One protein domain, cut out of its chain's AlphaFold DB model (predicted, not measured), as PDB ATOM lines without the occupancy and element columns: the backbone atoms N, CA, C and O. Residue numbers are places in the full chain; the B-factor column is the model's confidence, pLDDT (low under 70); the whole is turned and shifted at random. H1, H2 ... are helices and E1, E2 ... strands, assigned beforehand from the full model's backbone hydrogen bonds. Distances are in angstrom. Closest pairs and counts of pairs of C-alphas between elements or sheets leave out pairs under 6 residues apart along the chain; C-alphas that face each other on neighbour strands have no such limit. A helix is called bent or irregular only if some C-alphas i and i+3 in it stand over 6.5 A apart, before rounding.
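AT A GLANCE: This is residues 35 to 115 of the 156 residues of the protein "Hypothetical protein" of Darwinula stevensoni (UniProt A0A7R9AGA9). A small two-stranded hairpin, E1 and E2, forms the middle of an elongated domain, with the short helix H1 over one face of it and the long helix H2 over the other. Beyond H1 and the hairpin, at the far end from the last turn of H2, a long stretch without a named element, residues 51 to 79, loops out and returns to E1. The printed part has 81 residues with two named helices and two named strands, in the order H1, E1, E2, H2; the sheet has the order E1 - E2 and is antiparallel. The class is mixed, helices and strands, and under half of the residues are in named elements. The whole is only just compact, close to loose, with a radius of gyration of the C-alphas of 14.0 A, and its C-alphas span 46 by 25 by 16 A.

IN THESE COORDINATES: The printed part begins at Thr 35, whose C-alpha is at (36.958, -35.075, 19.234). H1 is residues 42 to 50, 12.5 A from first to last C-alpha, and begins with C-alpha 42 at (45.568, -34.295, 17.975). Residues 51 to 79 follow with no named element. E1 is residues 80 to 83, 9.8 A from first to last C-alpha, starting from C-alpha 80 at (34.913, -46.351, 15.289). E2 is residues 89 to 93, 11.2 A long in the same measure and the longest strand by residues. H2 is residues 99 to 115, the longest helix by residues, 24.8 A from first to last C-alpha, and ends with C-alpha 115 at (52.921, -62.533, 8.757). H2 is irregular: C-alphas 101 and 104 are 7.2 A apart, and its line is a rough one. It also has a kink of 29 degrees near residue 106.

HOW THE PARTS SIT: E1 and E2 are a hairpin of antiparallel neighbour strands, with 162 degrees between their N-to-C directions. Among the C-alphas that face each other are those of Phe 81 and Arg 92, 4.7 A apart. N 82 and O 91 are within hydrogen-bond range at 2.8 A, and so are N 93 and O 80, also at 2.8 A. The closest C-alphas of H1 and E2 are those of Ala 50 and Pro 89, 6.2 A apart. Between H1 and E1 the closest C-alphas are those of Leu 47 and Phe 81, at 7.3 A. Between E1 and H2 the closest C-alphas are those of Leu 82 and Val 106, at 7.8 A. E2 and H2 are near each other, with 8 pairs of C-alphas within 10 A. H1 and H2 are apart. In H1 each O i to N i+4 pair is within hydrogen-bond range; in H2 10 of 13 are.

THE WHOLE: The two C-alphas farthest apart in the domain are those of Ser 62 and Glu 115, at 47.6 A. The first and last printed C-alphas, those of Thr 35 and Glu 115, are 33.4 A apart. The printed part runs from residue 35 to residue 115 of a full chain of 156 residues and has no cut. The link from H1 to E1 is long, with 29 residues; its C-alphas lie 5 to 22 A from the mean of all C-alphas. The links from E1 to E2 and from E2 to H2 are tight, with 5 residues each. The mean pLDDT of the printed part is 94.1 in this predicted model, and no printed residue is under 70.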
ATOM      1  N   THR A  35      36.643 -34.328  20.459       96.12
ATOM      2  CA  THR A  35      36.958 -35.075  19.234       96.12
ATOM      3  C   THR A  35      36.766 -34.240  17.965       96.12
ATOM      4  O   THR A  35      37.299 -34.586  16.909       96.12
ATOM      5  N   ASN A  36      36.030 -33.131  18.069       96.62
ATOM      6  CA  ASN A  36      35.719 -32.188  16.997       96.62
ATOM      7  C   ASN A  36      35.836 -30.742  17.502       96.62
ATOM      8  O   ASN A  36      35.911 -30.511  18.707       96.62
ATOM      9  N   GLY A  37      35.788 -29.788  16.571       95.62
ATOM     10  CA  GLY A  37      35.867 -28.360  16.866       95.62
ATOM     11  C   GLY A  37      37.282 -27.877  17.185       95.62
ATOM     12  O   GLY A  37      38.267 -28.601  17.032       95.62
ATOM     13  N   LYS A  38      37.383 -26.619  17.622       95.44
ATOM     14  CA  LYS A  38      38.656 -25.919  17.846       95.44
ATOM     15  C   LYS A  38      39.556 -26.586  18.898       95.44
ATOM     16  O   LYS A  38      40.773 -26.482  18.784       95.44
ATOM     17  N   GLY A  39      38.976 -27.241  19.904       94.50
ATOM     18  CA  GLY A  39      39.700 -27.922  20.983       94.50
ATOM     19  C   GLY A  39      39.947 -29.414  20.745       94.50
ATOM     20  O   GLY A  39      40.331 -30.119  21.679       94.50
ATOM     21  N   GLN A  40      39.729 -29.914  19.521       96.50
ATOM     22  CA  GLN A  40      39.886 -31.336  19.221       96.50
ATOM     23  C   GLN A  40      41.280 -31.867  19.578       96.50
ATOM     24  O   GLN A  40      42.307 -31.223  19.359       96.50
ATOM     25  N   HIS A  41      41.325 -33.093  20.083       97.50
ATOM     26  CA  HIS A  41      42.583 -33.735  20.431       97.50
ATOM     27  C   HIS A  41      43.387 -34.143  19.173       97.50
ATOM     28  O   HIS A  41      42.794 -34.715  18.250       97.50
ATOM     29  N   PRO A  42      44.732 -33.985  19.147       96.88
ATOM     30  CA  PRO A  42      45.568 -34.295  17.975       96.88
ATOM     31  C   PRO A  42      45.426 -35.729  17.447       96.88
ATOM     32  O   PRO A  42      45.479 -35.974  16.244       96.88
ATOM     33  N   LEU A  43      45.179 -36.693  18.342       95.56
ATOM     34  CA  LEU A  43      44.864 -38.074  17.954       95.56
ATOM     35  C   LEU A  43      43.658 -38.138  17.004       95.56
ATOM     36  O   LEU A  43      43.709 -38.814  15.982       95.56
ATOM     37  N   TYR A  44      42.570 -37.440  17.334       96.50
ATOM     38  CA  TYR A  44      41.358 -37.455  16.521       96.50
ATOM     39  C   TYR A  44      41.517 -36.651  15.235       96.50
ATOM     40  O   TYR A  44      40.928 -37.022  14.223       96.50
ATOM     41  N   GLU A  45      42.346 -35.611  15.231       95.44
ATOM     42  CA  GLU A  45      42.729 -34.916  14.001       95.44
ATOM     43  C   GLU A  45      43.438 -35.863  13.020       95.44
ATOM     44  O   GLU A  45      43.006 -36.000  11.871       95.44
ATOM     45  N   TYR A  46      44.447 -36.602  13.495       95.88
ATOM     46  CA  TYR A  46      45.150 -37.608  12.696       95.88
ATOM     47  C   TYR A  46      44.191 -38.679  12.160       95.88
ATOM     48  O   TYR A  46      44.126 -38.906  10.951       95.88
ATOM     49  N   LEU A  47      43.366 -39.274  13.027       96.69
ATOM     50  CA  LEU A  47      42.398 -40.304  12.636       96.69
ATOM     51  C   LEU A  47      41.391 -39.801  11.584       96.69
ATOM     52  O   LEU A  47      41.096 -40.510  10.620       96.69
ATOM     53  N   LYS A  48      40.877 -38.573  11.738       95.50
ATOM     54  CA  LYS A  48      39.936 -37.954  10.791       95.50
ATOM     55  C   LYS A  48      40.589 -37.576   9.461       95.50
ATOM     56  O   LYS A  48      39.905 -37.595   8.442       95.50
ATOM     57  N   SER A  49      41.879 -37.234   9.455       94.06
ATOM     58  CA  SER A  49      42.618 -36.929   8.223       94.06
ATOM     59  C   SER A  49      42.933 -38.172   7.386       94.06
ATOM     60  O   SER A  49      42.946 -38.093   6.161       94.06
ATOM     61  N   ALA A  50      43.144 -39.320   8.035       93.56
ATOM     62  CA  ALA A  50      43.580 -40.546   7.373       93.56
ATOM     63  C   ALA A  50      42.435 -41.331   6.715       93.56
ATOM     64  O   ALA A  50      42.675 -42.155   5.837       93.56
ATOM     65  N   CYS A  51      41.189 -41.117   7.147       90.69
ATOM     66  CA  CYS A  51      40.027 -41.853   6.654       90.69
ATOM     67  C   CYS A  51      38.887 -40.908   6.244       90.69
ATOM     68  O   CYS A  51      38.555 -39.990   7.000       90.69
ATOM     69  N   PRO A  52      38.217 -41.164   5.102       91.56
ATOM     70  CA  PRO A  52      37.089 -40.354   4.663       91.56
ATOM     71  C   PRO A  52      35.943 -40.408   5.676       91.56
ATOM     72  O   PRO A  52      35.776 -41.381   6.413       91.56
ATOM     73  N   SER A  53      35.139 -39.348   5.705       92.38
ATOM     74  CA  SER A  53      33.981 -39.255   6.595       92.38
ATOM     75  C   SER A  53      32.967 -40.368   6.329       92.38
ATOM     76  O   SER A  53      32.740 -40.762   5.186       92.38
ATOM     77  N   THR A  54      32.311 -40.846   7.386       92.75
ATOM     78  CA  THR A  54      31.331 -41.940   7.305       92.75
ATOM     79  C   THR A  54      29.985 -41.510   6.719       92.75
ATOM     80  O   THR A  54      29.185 -42.358   6.334       92.75
ATOM     81  N   SER A  55      29.721 -40.201   6.650       90.38
ATOM     82  CA  SER A  55      28.501 -39.625   6.081       90.38
ATOM     83  C   SER A  55      28.768 -38.226   5.527       90.38
ATOM     84  O   SER A  55      29.430 -37.405   6.171       90.38
ATOM     85  N   SER A  56      28.181 -37.920   4.370       87.31
ATOM     86  CA  SER A  56      28.178 -36.575   3.778       87.31
ATOM     87  C   SER A  56      27.257 -35.595   4.511       87.31
ATOM     88  O   SER A  56      27.386 -34.387   4.340       87.31
ATOM     89  N   LYS A  57      26.337 -36.098   5.344       89.38
ATOM     90  CA  LYS A  57      25.375 -35.294   6.101       89.38
ATOM     91  C   LYS A  57      25.717 -35.297   7.582       89.38
ATOM     92  O   LYS A  57      25.998 -36.350   8.162       89.38
ATOM     93  N   PHE A  58      25.623 -34.123   8.191       88.88
ATOM     94  CA  PHE A  58      25.603 -33.989   9.640       88.88
ATOM     95  C   PHE A  58      24.243 -34.409  10.201       88.88
ATOM     96  O   PHE A  58      23.209 -34.312   9.533       88.88
ATOM     97  N   TYR A  59      24.244 -34.836  11.464       84.44
ATOM     98  CA  TYR A  59      23.023 -34.850  12.265       84.44
ATOM     99  C   TYR A  59      22.533 -33.413  12.494       84.44
ATOM    100  O   TYR A  59      23.204 -32.448  12.134       84.44
ATOM    101  N   ARG A  60      21.343 -33.261  13.088       89.00
ATOM    102  CA  ARG A  60      20.781 -31.943  13.422       89.00
ATOM    103  C   ARG A  60      21.835 -31.077  14.120       89.00
ATOM    104  O   ARG A  60      22.272 -31.436  15.209       89.00
ATOM    105  N   THR A  61      22.195 -29.948  13.512       87.62
ATOM    106  CA  THR A  61      23.234 -29.031  14.014       87.62
ATOM    107  C   THR A  61      22.927 -28.512  15.415       87.62
ATOM    108  O   THR A  61      23.842 -28.342  16.203       87.62
ATOM    109  N   SER A  62      21.648 -28.407  15.795       90.31
ATOM    110  CA  SER A  62      21.221 -28.084  17.167       90.31
ATOM    111  C   SER A  62      21.618 -29.114  18.236       90.31
ATOM    112  O   SER A  62      21.419 -28.873  19.422       90.31
ATOM    113  N   ARG A  63      22.138 -30.279  17.836       87.81
ATOM    114  CA  ARG A  63      22.683 -31.317  18.725       87.81
ATOM    115  C   ARG A  63      24.209 -31.418  18.653       87.81
ATOM    116  O   ARG A  63      24.771 -32.356  19.212       87.81
ATOM    117  N   LEU A  64      24.861 -30.511  17.925       90.88
ATOM    118  CA  LEU A  64      26.310 -30.430  17.808       90.88
ATOM    119  C   LEU A  64      26.775 -29.227  18.625       90.88
ATOM    120  O   LEU A  64      26.416 -28.094  18.329       90.88
ATOM    121  N   PHE A  65      27.544 -29.491  19.677       91.69
ATOM    122  CA  PHE A  65      27.976 -28.483  20.646       91.69
ATOM    123  C   PHE A  65      29.459 -28.131  20.451       91.69
ATOM    124  O   PHE A  65      30.231 -28.148  21.403       91.69
ATOM    125  N   TYR A  66      29.880 -27.905  19.203       93.62
ATOM    126  CA  TYR A  66      31.262 -27.567  18.857       93.62
ATOM    127  C   TYR A  66      31.321 -26.724  17.580       93.62
ATOM    128  O   TYR A  66      30.461 -26.841  16.709       93.62
ATOM    129  N   GLU A  67      32.378 -25.922  17.455       92.44
ATOM    130  CA  GLU A  67      32.679 -25.124  16.265       92.44
ATOM    131  C   GLU A  67      34.200 -25.069  16.016       92.44
ATOM    132  O   GLU A  67      34.981 -25.177  16.971       92.44
ATOM    133  N   PRO A  68      34.649 -24.887  14.759       94.50
ATOM    134  CA  PRO A  68      33.846 -24.909  13.530       94.50
ATOM    135  C   PRO A  68      33.408 -26.335  13.150       94.50
ATOM    136  O   PRO A  68      33.951 -27.312  13.664       94.50
ATOM    137  N   LEU A  69      32.432 -26.448  12.244       92.69
ATOM    138  CA  LEU A  69      32.040 -27.728  11.644       92.69
ATOM    139  C   LEU A  69      32.921 -28.035  10.418       92.69
ATOM    140  O   LEU A  69      33.018 -27.215   9.507       92.69
ATOM    141  N   ASP A  70      33.505 -29.232  10.362       92.19
ATOM    142  CA  ASP A  70      34.331 -29.751   9.262       92.19
ATOM    143  C   ASP A  70      33.692 -31.011   8.646       92.19
ATOM    144  O   ASP A  70      33.159 -31.902   9.319       92.19
ATOM    145  N   GLY A  71      33.768 -31.136   7.319       91.69
ATOM    146  CA  GLY A  71      33.247 -32.291   6.584       91.69
ATOM    147  C   GLY A  71      33.809 -33.646   7.047       91.69
ATOM    148  O   GLY A  71      33.171 -34.674   6.823       91.69
ATOM    149  N   ARG A  72      34.949 -33.678   7.736       93.56
ATOM    150  CA  ARG A  72      35.593 -34.878   8.284       93.56
ATOM    151  C   ARG A  72      35.201 -35.176   9.726       93.56
ATOM    152  O   ARG A  72      35.594 -36.227  10.231       93.56
ATOM    153  N   ASP A  73      34.425 -34.318  10.381       95.19
ATOM    154  CA  ASP A  73      34.075 -34.479  11.792       95.19
ATOM    155  C   ASP A  73      33.407 -35.804  12.123       95.19
ATOM    156  O   ASP A  73      32.689 -36.399  11.310       95.19
ATOM    157  N   ILE A  74      33.645 -36.258  13.352       95.62
ATOM    158  CA  ILE A  74      32.951 -37.401  13.931       95.62
ATOM    159  C   ILE A  74      31.467 -37.075  14.008       95.62
ATOM    160  O   ILE A  74      31.059 -36.039  14.535       95.62
ATOM    161  N   ARG A  75      30.661 -37.958  13.431       93.44
ATOM    162  CA  ARG A  75      29.239 -37.747  13.198       93.44
ATOM    163  C   ARG A  75      28.424 -37.978  14.453       93.44
ATOM    164  O   ARG A  75      27.486 -37.223  14.686       93.44
ATOM    165  N   TRP A  76      28.761 -38.988  15.252       94.69
ATOM    166  CA  TRP A  76      28.041 -39.282  16.490       94.69
ATOM    167  C   TRP A  76      28.850 -40.152  17.456       94.69
ATOM    168  O   TRP A  76      29.905 -40.688  17.114       94.69
ATOM    169  N   ASN A  77      28.303 -40.336  18.658       94.19
ATOM    170  CA  ASN A  77      28.800 -41.300  19.634       94.19
ATOM    171  C   ASN A  77      28.869 -42.705  19.014       94.19
ATOM    172  O   ASN A  77      27.964 -43.097  18.278       94.19
ATOM    173  N   PHE A  78      29.908 -43.467  19.364       95.25
ATOM    174  CA  PHE A  78      30.202 -44.814  18.848       95.25
ATOM    175  C   PHE A  78      30.674 -44.891  17.387       95.25
ATOM    176  O   PHE A  78      30.627 -45.971  16.793       95.25
ATOM    177  N   GLU A  79      31.160 -43.797  16.795       96.38
ATOM    178  CA  GLU A  79      31.997 -43.885  15.592       96.38
ATOM    179  C   GLU A  79      33.330 -44.574  15.914       96.38
ATOM    180  O   GLU A  79      33.882 -44.388  16.999       96.38
ATOM    181  N   LYS A  80      33.823 -45.410  14.998       96.19
ATOM    182  CA  LYS A  80      34.913 -46.351  15.289       96.19
ATOM    183  C   LYS A  80      36.028 -46.191  14.267       96.19
ATOM    184  O   LYS A  80      35.762 -45.978  13.083       96.19
ATOM    185  N   PHE A  81      37.264 -46.328  14.729       96.75
ATOM    186  CA  PHE A  81      38.457 -46.343  13.893       96.75
ATOM    187  C   PHE A  81      39.188 -47.654  14.136       96.75
ATOM    188  O   PHE A  81      39.453 -48.015  15.281       96.75
ATOM    189  N   LEU A  82      39.495 -48.362  13.059       96.50
ATOM    190  CA  LEU A  82      40.346 -49.535  13.087       96.50
ATOM    191  C   LEU A  82      41.755 -49.101  12.689       96.50
ATOM    192  O   LEU A  82      41.929 -48.459  11.652       96.50
ATOM    193  N   VAL A  83      42.738 -49.423  13.523       96.56
ATOM    194  CA  VAL A  83      44.149 -49.051  13.355       96.56
ATOM    195  C   VAL A  83      44.963 -50.335  13.233       96.56
ATOM    196  O   VAL A  83      44.677 -51.313  13.925       96.56
ATOM    197  N   ASP A  84      45.929 -50.358  12.319       95.69
ATOM    198  CA  ASP A  84      46.801 -51.511  12.113       95.69
ATOM    199  C   ASP A  84      47.922 -51.604  13.167       95.69
ATOM    200  O   ASP A  84      48.109 -50.722  14.006       95.69
ATOM    201  N   GLY A  85      48.700 -52.688  13.105       93.31
ATOM    202  CA  GLY A  85      49.831 -52.921  14.008       93.31
ATOM    203  C   GLY A  85      50.971 -51.903  13.919       93.31
ATOM    204  O   GLY A  85      51.803 -51.855  14.817       93.31
ATOM    205  N   ASN A  86      51.006 -51.090  12.863       92.19
ATOM    206  CA  ASN A  86      52.006 -50.047  12.656       92.19
ATOM    207  C   ASN A  86      51.494 -48.665  13.099       92.19
ATOM    208  O   ASN A  86      52.167 -47.660  12.872       92.19
ATOM    209  N   GLY A  87      50.290 -48.586  13.679       92.50
ATOM    210  CA  GLY A  87      49.669 -47.326  14.083       92.50
ATOM    211  C   GLY A  87      49.022 -46.542  12.932       92.50
ATOM    212  O   GLY A  87      48.705 -45.359  13.092       92.50
ATOM    213  N   LYS A  88      48.811 -47.162  11.764       95.06
ATOM    214  CA  LYS A  88      48.148 -46.526  10.619       95.06
ATOM    215  C   LYS A  88      46.640 -46.801  10.633       95.06
ATOM    216  O   LYS A  88      46.229 -47.956  10.766       95.06
ATOM    217  N   PRO A  89      45.786 -45.774  10.475       96.25
ATOM    218  CA  PRO A  89      44.345 -45.969  10.358       96.25
ATOM    219  C   PRO A  89      44.010 -46.792   9.114       96.25
ATOM    220  O   PRO A  89      44.377 -46.434   7.999       96.25
ATOM    221  N   PHE A  90      43.310 -47.902   9.319       95.50
ATOM    222  CA  PHE A  90      42.908 -48.829   8.266       95.50
ATOM    223  C   PHE A  90      41.491 -48.542   7.770       95.50
ATOM    224  O   PHE A  90      41.226 -48.586   6.569       95.50
ATOM    225  N   LYS A  91      40.557 -48.272   8.690       95.00
ATOM    226  CA  LYS A  91      39.142 -48.097   8.345       95.00
ATOM    227  C   LYS A  91      38.410 -47.244   9.368       95.00
ATOM    228  O   LYS A  91      38.620 -47.384  10.571       95.00
ATOM    229  N   ARG A  92      37.486 -46.418   8.885       96.44
ATOM    230  CA  ARG A  92      36.558 -45.630   9.701       96.44
ATOM    231  C   ARG A  92      35.135 -46.134   9.502       96.44
ATOM    232  O   ARG A  92      34.714 -46.399   8.378       96.44
ATOM    233  N   ILE A  93      34.412 -46.316  10.600       96.06
ATOM    234  CA  ILE A  93      33.189 -47.119  10.649       96.06
ATOM    235  C   ILE A  93      32.068 -46.314  11.294       96.06
ATOM    236  O   ILE A  93      32.218 -45.774  12.391       96.06
ATOM    237  N   HIS A  94      30.933 -46.254  10.596       95.69
ATOM    238  CA  HIS A  94      29.782 -45.442  10.979       95.69
ATOM    239  C   HIS A  94      29.208 -45.865  12.352       95.69
ATOM    240  O   HIS A  94      29.166 -47.065  12.646       95.69
ATOM    241  N   PRO A  95      28.699 -44.924  13.177       94.25
ATOM    242  CA  PRO A  95      28.113 -45.204  14.492       94.25
ATOM    243  C   PRO A  95      27.136 -46.384  14.534       94.25
ATOM    244  O   PRO A  95      27.250 -47.253  15.398       94.25
ATOM    245  N   ASN A  96      26.228 -46.445  13.556       94.25
ATOM    246  CA  ASN A  96      25.172 -47.460  13.480       94.25
ATOM    247  C   ASN A  96      25.662 -48.856  13.056       94.25
ATOM    248  O   ASN A  96      24.875 -49.799  13.102       94.25
ATOM    249  N   GLN A  97      26.913 -49.007  12.607       95.00
ATOM    250  CA  GLN A  97      27.438 -50.333  12.288       95.00
ATOM    251  C   GLN A  97      27.740 -51.107  13.573       95.00
ATOM    252  O   GLN A  97      28.384 -50.591  14.496       95.00
ATOM    253  N   LEU A  98      27.253 -52.349  13.612       94.56
ATOM    254  CA  LEU A  98      27.412 -53.256  14.741       94.56
ATOM    255  C   LEU A  98      28.874 -53.698  14.880       94.56
ATOM    256  O   LEU A  98      29.538 -53.915  13.869       94.56
ATOM    257  N   PRO A  99      29.382 -53.915  16.106       92.88
ATOM    258  CA  PRO A  99      30.749 -54.395  16.290       92.88
ATOM    259  C   PRO A  99      31.063 -55.715  15.575       92.88
ATOM    260  O   PRO A  99      32.176 -55.885  15.084       92.88
ATOM    261  N   SER A 100      30.080 -56.609  15.439       94.62
ATOM    262  CA  SER A 100      30.231 -57.896  14.746       94.62
ATOM    263  C   SER A 100      30.601 -57.758  13.269       94.62
ATOM    264  O   SER A 100      31.279 -58.622  12.721       94.62
ATOM    265  N   THR A 101      30.238 -56.657  12.602       94.00
ATOM    266  CA  THR A 101      30.587 -56.470  11.183       94.00
ATOM    267  C   THR A 101      32.079 -56.216  10.974       94.00
ATOM    268  O   THR A 101      32.552 -56.296   9.844       94.00
ATOM    269  N   MET A 102      32.819 -55.901  12.043       94.94
ATOM    270  CA  MET A 102      34.251 -55.599  12.000       94.94
ATOM    271  C   MET A 102      35.131 -56.840  12.185       94.94
ATOM    272  O   MET A 102      36.340 -56.752  12.010       94.94
ATOM    273  N   GLU A 103      34.550 -57.992  12.527       95.94
ATOM    274  CA  GLU A 103      35.299 -59.203  12.886       95.94
ATOM    275  C   GLU A 103      36.260 -59.647  11.774       95.94
ATOM    276  O   GLU A 103      37.430 -59.922  12.033       95.94
ATOM    277  N   LYS A 104      35.800 -59.617  10.518       96.25
ATOM    278  CA  LYS A 104      36.625 -59.966   9.352       96.25
ATOM    279  C   LYS A 104      37.787 -58.994   9.147       96.25
ATOM    280  O   LYS A 104      38.895 -59.427   8.841       96.25
ATOM    281  N   ASP A 105      37.541 -57.696   9.331       96.25
ATOM    282  CA  ASP A 105      38.575 -56.667   9.192       96.25
ATOM    283  C   ASP A 105      39.639 -56.821  10.293       96.25
ATOM    284  O   ASP A 105      40.836 -56.734  10.024       96.25
ATOM    285  N   VAL A 106      39.217 -57.105  11.530       96.81
ATOM    286  CA  VAL A 106      40.124 -57.349  12.663       96.81
ATOM    287  C   VAL A 106      40.949 -58.616  12.438       96.81
ATOM    288  O   VAL A 106      42.170 -58.575  12.587       96.81
ATOM    289  N   ALA A 107      40.316 -59.722  12.034       96.88
ATOM    290  CA  ALA A 107      41.007 -60.979  11.752       96.88
ATOM    291  C   ALA A 107      42.091 -60.803  10.676       96.88
ATOM    292  O   ALA A 107      43.214 -61.276  10.848       96.88
ATOM    293  N   LEU A 108      41.784 -60.047   9.617       96.69
ATOM    294  CA  LEU A 108      42.733 -59.708   8.559       96.69
ATOM    295  C   LEU A 108      43.947 -58.931   9.089       96.69
ATOM    296  O   LEU A 108      45.082 -59.244   8.733       96.69
ATOM    297  N   LEU A 109      43.739 -57.919   9.936       96.38
ATOM    298  CA  LEU A 109      44.846 -57.130  10.490       96.38
ATOM    299  C   LEU A 109      45.718 -57.944  11.448       96.38
ATOM    300  O   LEU A 109      46.942 -57.824  11.408       96.38
ATOM    301  N   VAL A 110      45.109 -58.805  12.265       96.62
ATOM    302  CA  VAL A 110      45.843 -59.721  13.148       96.62
ATOM    303  C   VAL A 110      46.661 -60.720  12.333       96.62
ATOM    304  O   VAL A 110      47.808 -60.998  12.682       96.62
ATOM    305  N   GLN A 111      46.115 -61.240  11.234       96.31
ATOM    306  CA  GLN A 111      46.852 -62.120  10.332       96.31
ATOM    307  C   GLN A 111      48.067 -61.406   9.721       96.31
ATOM    308  O   GLN A 111      49.184 -61.902   9.848       96.31
ATOM    309  N   ARG A 112      47.878 -60.207   9.154       94.75
ATOM    310  CA  ARG A 112      48.975 -59.400   8.584       94.75
ATOM    311  C   ARG A 112      50.065 -59.083   9.607       94.75
ATOM    312  O   ARG A 112      51.245 -59.112   9.279       94.75
ATOM    313  N   LEU A 113      49.680 -58.800  10.853       94.06
ATOM    314  CA  LEU A 113      50.629 -58.575  11.945       94.06
ATOM    315  C   LEU A 113      51.522 -59.807  12.173       94.06
ATOM    316  O   LEU A 113      52.736 -59.670  12.313       94.06
ATOM    317  N   ARG A 114      50.930 -61.007  12.190       93.62
ATOM    318  CA  ARG A 114      51.657 -62.275  12.376       93.62
ATOM    319  C   ARG A 114      52.583 -62.587  11.200       93.62
ATOM    320  O   ARG A 114      53.716 -63.020  11.413       93.62
ATOM    321  N   GLU A 115      52.122 -62.347   9.976       92.31
ATOM    322  CA  GLU A 115      52.921 -62.533   8.757       92.31
ATOM    323  C   GLU A 115      54.151 -61.615   8.766       92.31
ATOM    324  O   GLU A 115      55.275 -62.096   8.627       92.31
TER     325      GLU A 115